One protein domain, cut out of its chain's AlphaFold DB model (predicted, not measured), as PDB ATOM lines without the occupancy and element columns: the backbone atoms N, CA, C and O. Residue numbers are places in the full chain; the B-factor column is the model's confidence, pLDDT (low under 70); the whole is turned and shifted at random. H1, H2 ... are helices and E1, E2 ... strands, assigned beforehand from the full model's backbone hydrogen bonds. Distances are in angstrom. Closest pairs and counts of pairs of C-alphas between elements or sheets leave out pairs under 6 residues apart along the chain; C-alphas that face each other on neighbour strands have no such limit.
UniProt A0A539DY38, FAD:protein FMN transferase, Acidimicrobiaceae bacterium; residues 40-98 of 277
ATOM      1  N   PHE A  40     136.041 119.322 149.682       87.06
ATOM      2  CA  PHE A  40     135.822 117.893 149.660       87.06
ATOM      3  C   PHE A  40     134.321 117.638 149.623       87.06
ATOM      4  O   PHE A  40     133.581 118.130 150.476       87.06
ATOM      5  N   ASP A  41     133.890 116.844 148.650       91.81
ATOM      6  CA  ASP A  41     132.500 116.445 148.497       91.81
ATOM      7  C   ASP A  41     132.433 114.930 148.244       91.81
ATOM      8  O   ASP A  41     132.801 114.465 147.160       91.81
ATOM      9  N   PRO A  42     131.971 114.133 149.224       93.12
ATOM     10  CA  PRO A  42     131.868 112.688 149.073       93.12
ATOM     11  C   PRO A  42     130.739 112.264 148.126       93.12
ATOM     12  O   PRO A  42     130.530 111.074 147.946       93.12
ATOM     13  N   THR A  43     129.966 113.176 147.529       95.06
ATOM     14  CA  THR A  43     128.804 112.838 146.685       95.06
ATOM     15  C   THR A  43     129.113 112.791 145.187       95.06
ATOM     16  O   THR A  43     128.201 112.695 144.366       95.06
ATOM     17  N   LEU A  44     130.397 112.836 144.823       94.81
ATOM     18  CA  LEU A  44     130.877 112.930 143.441       94.81
ATOM     19  C   LEU A  44     131.175 111.573 142.777       94.81
ATOM     20  O   LEU A  44     131.831 111.521 141.735       94.81
ATOM     21  N   LEU A  45     130.670 110.464 143.331       95.38
ATOM     22  CA  LEU A  45     130.896 109.136 142.752       95.38
ATOM     23  C   LEU A  45     130.340 109.022 141.323       95.38
ATOM     24  O   LEU A  45     130.924 108.344 140.481       95.38
ATOM     25  N   ALA A  46     129.205 109.667 141.036       96.25
ATOM     26  CA  ALA A  46     128.573 109.574 139.721       96.25
ATOM     27  C   ALA A  46     129.411 110.190 138.584       96.25
ATOM     28  O   ALA A  46     129.636 109.492 137.592       96.25
ATOM     29  N   PRO A  47     129.934 111.420 138.716       95.56
ATOM     30  CA  PRO A  47     130.900 111.973 137.776       95.56
ATOM     31  C   PRO A  47     132.154 111.104 137.622       95.56
ATOM     32  O   PRO A  47     132.568 110.855 136.495       95.56
ATOM     33  N   LEU A  48     132.713 110.573 138.718       94.88
ATOM     34  CA  LEU A  48     133.888 109.690 138.663       94.88
ATOM     35  C   LEU A  48     133.634 108.422 137.838       94.88
ATOM     36  O   LEU A  48     134.409 108.097 136.939       94.88
ATOM     37  N   VAL A  49     132.523 107.729 138.096       95.19
ATOM     38  CA  VAL A  49     132.100 106.561 137.306       95.19
ATOM     39  C   VAL A  49     131.882 106.949 135.842       95.19
ATOM     40  O   VAL A  49     132.312 106.227 134.947       95.19
ATOM     41  N   GLY A  50     131.285 108.117 135.581       94.69
ATOM     42  CA  GLY A  50     131.116 108.659 134.228       94.69
ATOM     43  C   GLY A  50     132.435 108.905 133.486       94.69
ATOM     44  O   GLY A  50     132.468 108.808 132.262       94.69
ATOM     45  N   LEU A  51     133.528 109.154 134.213       94.62
ATOM     46  CA  LEU A  51     134.884 109.285 133.673       94.62
ATOM     47  C   LEU A  51     135.593 107.936 133.475       94.62
ATOM     48  O   LEU A  51     136.743 107.926 133.046       94.62
ATOM     49  N   GLY A  52     134.946 106.804 133.763       92.75
ATOM     50  CA  GLY A  52     135.541 105.466 133.659       92.75
ATOM     51  C   GLY A  52     136.210 104.972 134.944       92.75
ATOM     52  O   GLY A  52     137.007 104.039 134.894       92.75
ATOM     53  N   TYR A  53     135.902 105.579 136.098       92.81
ATOM     54  CA  TYR A  53     136.327 105.092 137.418       92.81
ATOM     55  C   TYR A  53     135.328 104.072 137.997       92.81
ATOM     56  O   TYR A  53     134.898 104.153 139.147       92.81
ATOM     57  N   ASP A  54     134.884 103.127 137.172       91.69
ATOM     58  CA  ASP A  54     133.868 102.125 137.507       91.69
ATOM     59  C   ASP A  54     134.463 100.750 137.839       91.69
ATOM     60  O   ASP A  54     133.729  99.813 138.150       91.69
ATOM     61  N   MET A  55     135.791 100.622 137.827       89.94
ATOM     62  CA  MET A  55     136.507  99.382 138.116       89.94
ATOM     63  C   MET A  55     137.659  99.617 139.088       89.94
ATOM     64  O   MET A  55     138.396 100.598 138.995       89.94
ATOM     65  N   SER A  56     137.856  98.669 140.003       86.81
ATOM     66  CA  SER A  56     139.028  98.653 140.876       86.81
ATOM     67  C   SER A  56     140.303  98.380 140.080       86.81
ATOM     68  O   SER A  56     140.351  97.469 139.252       86.81
ATOM     69  N   TRP A  57     141.356  99.130 140.400       83.12
ATOM     70  CA  TRP A  57     142.694  98.921 139.850       83.12
ATOM     71  C   TRP A  57     143.339  97.618 140.344       83.12
ATOM     72  O   TRP A  57     144.030  96.952 139.578       83.12
ATOM     73  N   ASP A  58     143.058  97.207 141.585       85.81
ATOM     74  CA  ASP A  58     143.620  95.985 142.179       85.81
ATOM     75  C   ASP A  58     142.958  94.711 141.645       85.81
ATOM     76  O   ASP A  58     143.592  93.667 141.478       85.81
ATOM     77  N   ASN A  59     141.648  94.768 141.404       88.62
ATOM     78  CA  ASN A  59     140.885  93.640 140.891       88.62
ATOM     79  C   ASN A  59     139.785  94.139 139.948       88.62
ATOM     80  O   ASN A  59     138.703  94.487 140.425       88.62
ATOM     81  N   PRO A  60     139.990  94.066 138.621       88.75
ATOM     82  CA  PRO A  60     139.027  94.543 137.624       88.75
ATOM     83  C   PRO A  60     137.649  93.863 137.674       88.75
ATOM     84  O   PRO A  60     136.705  94.329 137.049       88.75
ATOM     85  N   ARG A  61     137.506  92.749 138.410       91.81
ATOM     86  CA  ARG A  61     136.199  92.114 138.657       91.81
ATOM     87  C   ARG A  61     135.354  92.864 139.687       91.81
ATOM     88  O   ARG A  61     134.154  92.619 139.763       91.81
ATOM     89  N   ASN A  62     135.971  93.723 140.492       91.88
ATOM     90  CA  ASN A  62     135.274  94.596 141.421       91.88
ATOM     91  C   ASN A  62     134.858  95.850 140.654       91.88
ATOM     92  O   ASN A  62     135.682  96.736 140.419       91.88
ATOM     93  N   THR A  63     133.591  95.895 140.255       93.00
ATOM     94  CA  THR A  63     133.022  97.011 139.503       93.00
ATOM     95  C   THR A  63     131.990  97.771 140.331       93.00
ATOM     96  O   THR A  63     131.323  97.211 141.205       93.00
ATOM     97  N   THR A  64     131.857  99.059 140.046       92.62
ATOM     98  CA  THR A  64     130.880  99.962 140.648       92.62
ATOM     99  C   THR A  64     129.784 100.229 139.628       92.62
ATOM    100  O   THR A  64     130.037 100.719 138.535       92.62
ATOM    101  N   SER A  65     128.537  99.928 139.983       91.81
ATOM    102  CA  SER A  65     127.365 100.267 139.173       91.81
ATOM    103  C   SER A  65     126.444 101.185 139.958       91.81
ATOM    104  O   SER A  65     126.145 100.933 141.125       91.81
ATOM    105  N   LEU A  66     125.988 102.251 139.310       93.81
ATOM    106  CA  LEU A  66     125.118 103.245 139.922       93.81
ATOM    107  C   LEU A  66     123.652 102.969 139.603       93.81
ATOM    108  O   LEU A  66     123.313 102.391 138.569       93.81
ATOM    109  N   ALA A  67     122.770 103.406 140.500       92.31
ATOM    110  CA  ALA A  67     121.342 103.395 140.230       92.31
ATOM    111  C   ALA A  67     121.024 104.295 139.023       92.31
ATOM    112  O   ALA A  67     121.655 105.332 138.831       92.31
ATOM    113  N   ALA A  68     120.000 103.939 138.243       93.00
ATOM    114  CA  ALA A  68     119.605 104.709 137.059       93.00
ATOM    115  C   ALA A  68     119.220 106.169 137.372       93.00
ATOM    116  O   ALA A  68     119.275 107.024 136.496       93.00
ATOM    117  N   ASN A  69     118.826 106.451 138.616       95.00
ATOM    118  CA  ASN A  69     118.497 107.787 139.104       95.00
ATOM    119  C   ASN A  69     119.640 108.449 139.893       95.00
ATOM    120  O   ASN A  69     119.369 109.360 140.674       95.00
ATOM    121  N   ALA A  70     120.886 107.984 139.753       95.50
ATOM    122  CA  ALA A  70     122.018 108.568 140.460       95.50
ATOM    123  C   ALA A  70     122.190 110.055 140.113       95.50
ATOM    124  O   ALA A  70     122.173 110.449 138.946       95.50
ATOM    125  N   HIS A  71     122.348 110.887 141.137       95.12
ATOM    126  CA  HIS A  71     122.630 112.305 140.970       95.12
ATOM    127  C   HIS A  71     124.118 112.507 140.695       95.12
ATOM    128  O   HIS A  71     124.947 111.847 141.313       95.12
ATOM    129  N   ALA A  72     124.456 113.474 139.839       93.50
ATOM    130  CA  ALA A  72     125.849 113.858 139.611       93.50
ATOM    131  C   ALA A  72     126.512 114.441 140.878       93.50
ATOM    132  O   ALA A  72     127.685 114.223 141.143       93.50
ATOM    133  N   ARG A  73     125.731 115.153 141.693       94.25
ATOM    134  CA  ARG A  73     126.137 115.679 142.997       94.25
ATOM    135  C   ARG A  73     124.910 115.770 143.893       94.25
ATOM    136  O   ARG A  73     123.829 116.136 143.424       94.25
ATOM    137  N   THR A  74     125.059 115.463 145.178       93.44
ATOM    138  CA  THR A  74     124.003 115.662 146.178       93.44
ATOM    139  C   THR A  74     124.443 116.738 147.168       93.44
ATOM    140  O   THR A  74     125.449 116.548 147.835       93.44
ATOM    141  N   PRO A  75     123.707 117.857 147.312       91.00
ATOM    142  CA  PRO A  75     124.022 118.858 148.329       91.00
ATOM    143  C   PRO A  75     124.120 118.237 149.730       91.00
ATOM    144  O   PRO A  75     123.224 117.489 150.132       91.00
ATOM    145  N   LEU A  76     125.199 118.536 150.458       89.94
ATOM    146  CA  LEU A  76     125.487 117.910 151.756       89.94
ATOM    147  C   LEU A  76     124.431 118.231 152.818       89.94
ATOM    148  O   LEU A  76     124.148 117.393 153.669       89.94
ATOM    149  N   ASP A  77     123.772 119.388 152.719       90.25
ATOM    150  CA  ASP A  77     122.660 119.788 153.588       90.25
ATOM    151  C   ASP A  77     121.408 118.899 153.452       90.25
ATOM    152  O   ASP A  77     120.519 118.943 154.304       90.25
ATOM    153  N   ARG A  78     121.341 118.053 152.415       92.88
ATOM    154  CA  ARG A  78     120.294 117.035 152.232       92.88
ATOM    155  C   ARG A  78     120.655 115.676 152.827       92.88
ATOM    156  O   ARG A  78     119.820 114.772 152.788       92.88
ATOM    157  N   ILE A  79     121.876 115.504 153.328       93.75
ATOM    158  CA  ILE A  79     122.315 114.284 154.001       93.75
ATOM    159  C   ILE A  79     122.140 114.487 155.503       93.75
ATOM    160  O   ILE A  79     122.818 115.289 156.138       93.75
ATOM    161  N   GLU A  80     121.218 113.734 156.089       94.69
ATOM    162  CA  GLU A  80     120.907 113.820 157.509       94.69
ATOM    163  C   GLU A  80     121.689 112.759 158.284       94.69
ATOM    164  O   GLU A  80     121.571 111.553 158.034       94.69
ATOM    165  N   LEU A  81     122.452 113.207 159.277       94.31
ATOM    166  CA  LEU A  81     123.139 112.341 160.228       94.31
ATOM    167  C   LEU A  81     122.325 112.260 161.523       94.31
ATOM    168  O   LEU A  81     121.977 113.283 162.111       94.31
ATOM    169  N   ASN A  82     122.070 111.048 162.017       94.69
ATOM    170  CA  ASN A  82     121.516 110.822 163.351       94.69
ATOM    171  C   ASN A  82     122.519 110.036 164.209       94.69
ATOM    172  O   ASN A  82     122.520 108.798 164.184       94.69
ATOM    173  N   PRO A  83     123.338 110.736 165.015       90.38
ATOM    174  CA  PRO A  83     124.353 110.091 165.835       90.38
ATOM    175  C   PRO A  83     123.823 109.241 166.979       90.38
ATOM    176  O   PRO A  83     124.485 108.288 167.379       90.38
ATOM    177  N   ALA A  84     122.644 109.563 167.513       94.06
ATOM    178  CA  ALA A  84     122.048 108.788 168.598       94.06
ATOM    179  C   ALA A  84     121.580 107.409 168.107       94.06
ATOM    180  O   ALA A  84     121.735 106.416 168.813       94.06
ATOM    181  N   ALA A  85     121.044 107.351 166.886       95.00
ATOM    182  CA  ALA A  85     120.609 106.112 166.247       95.00
ATOM    183  C   ALA A  85     121.702 105.443 165.396       95.00
ATOM    184  O   ALA A  85     121.489 104.335 164.914       95.00
ATOM    185  N   ASN A  86     122.850 106.102 165.200       93.75
ATOM    186  CA  ASN A  86     123.918 105.688 164.286       93.75
ATOM    187  C   ASN A  86     123.397 105.413 162.861       93.75
ATOM    188  O   ASN A  86     123.660 104.363 162.275       93.75
ATOM    189  N   THR A  87     122.603 106.344 162.327       94.88
ATOM    190  CA  THR A  87     122.000 106.232 160.990       94.88
ATOM    191  C   THR A  87     122.312 107.452 160.136       94.88
ATOM    192  O   THR A  87     122.506 108.554 160.651       94.88
ATOM    193  N   VAL A  88     122.341 107.231 158.824       94.44
ATOM    194  CA  VAL A  88     122.478 108.260 157.792       94.44
ATOM    195  C   VAL A  88     121.275 108.146 156.865       94.44
ATOM    196  O   VAL A  88     120.900 107.039 156.472       94.44
ATOM    197  N   ARG A  89     120.660 109.276 156.522       96.25
ATOM    198  CA  ARG A  89     119.596 109.362 155.517       96.25
ATOM    199  C   ARG A  89     120.054 110.289 154.401       96.25
ATOM    200  O   ARG A  89     120.494 111.399 154.663       96.25
ATOM    201  N   ALA A  90     119.901 109.839 153.162       95.38
ATOM    202  CA  ALA A  90     120.183 110.632 151.973       95.38
ATOM    203  C   ALA A  90     119.015 110.523 150.976       95.38
ATOM    204  O   ALA A  90     118.244 109.553 151.041       95.38
ATOM    205  N   PRO A  91     118.855 111.491 150.057       95.69
ATOM    206  CA  PRO A  91     117.883 111.396 148.976       95.69
ATOM    207  C   PRO A  91     118.119 110.152 148.113       95.69
ATOM    208  O   PRO A  91     119.258 109.722 147.919       95.69
ATOM    209  N   SER A  92     117.048 109.595 147.541       96.25
ATOM    210  CA  SER A  92     117.191 108.570 146.500       96.25
ATOM    211  C   SER A  92     118.045 109.118 145.354       96.25
ATOM    212  O   SER A  92     117.893 110.282 144.996       96.25
ATOM    213  N   GLY A  93     118.948 108.297 144.815       95.12
ATOM    214  CA  GLY A  93     119.912 108.724 143.799       95.12
ATOM    215  C   GLY A  93     121.212 109.307 144.362       95.12
ATOM    216  O   GLY A  93     122.163 109.486 143.608       95.12
ATOM    217  N   CYS A  94     121.314 109.568 145.669       96.06
ATOM    218  CA  CYS A  94     122.593 109.932 146.276       96.06
ATOM    219  C   CYS A  94     123.557 108.737 146.248       96.06
ATOM    220  O   CYS A  94     123.231 107.649 146.727       96.06
ATOM    221  N   SER A  95     124.744 108.960 145.693       94.44
ATOM    222  CA  SER A  95     125.889 108.063 145.769       94.44
ATOM    223  C   SER A  95     126.974 108.709 146.628       94.44
ATOM    224  O   SER A  95     127.123 109.929 146.624       94.44
ATOM    225  N   LEU A  96     127.695 107.890 147.395       92.38
ATOM    226  CA  LEU A  96     128.791 108.334 148.251       92.38
ATOM    227  C   LEU A  96     130.082 107.642 147.832       92.38
ATOM    228  O   LEU A  96     130.086 106.431 147.615       92.38
ATOM    229  N   ASP A  97     131.160 108.409 147.770       91.31
ATOM    230  CA  ASP A  97     132.524 107.952 147.584       91.31
ATOM    231  C   ASP A  97     133.345 108.208 148.854       91.31
ATOM    232  O   ASP A  97     133.304 109.285 149.452       91.31
ATOM    233  N   ALA A  98     134.101 107.191 149.258       88.56
ATOM    234  CA  ALA A  98     135.042 107.269 150.366       88.56
ATOM    235  C   ALA A  98     136.492 107.463 149.889       88.56
ATOM    236  O   ALA A  98     137.380 107.567 150.731       88.56
TER     237      ALA A  98
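This is residues 40 to 98 of the 277 residues of the protein "FAD:protein FMN transferase" of Acidimicrobiaceae bacterium (UniProt A0A539DY38). This is a loose, elongated piece with little regular structure: the small strand hairpin E1 and E2 is towards one end, the short helix H1 is in the other half, and long loops run between and beyond them. Residues 82 to 87 stick out at the hairpin's turn. The printed part has 59 residues, of which named elements hold only 12, in the order H1, E1, E2; its class is mixed, and the sheet E1 - E2 is antiparallel. The radius of gyration of the C-alphas is 13.0 A, and the spans are 38 by 23 by 20 A.

Find C-alpha 80 at (120.907, 113.820, 157.509), where strand E1, residues 80 to 82, begins; it runs 6.6 A. Strand E2, residues 87 to 89, runs 6.7 A and ends at (119.596, 109.362, 155.517). Helix H1, residues 45 to 50, begins at (130.896, 109.136, 142.752) and runs 8.5 A.

Look across the hairpin E1 and E2, 164 degrees between directions: N 80 and O 89 are within hydrogen-bond range at 2.8 A. H1 and E2 are apart. In H1, every O i to N i+4 pair is within hydrogen-bond range.

Look at Pro 60 and Ala 84, whose C-alphas are the two farthest apart, 38.1 A. The link from H1 to E1 is long, 29 residues. The printed part has no cut, and no printed residue is under pLDDT 70.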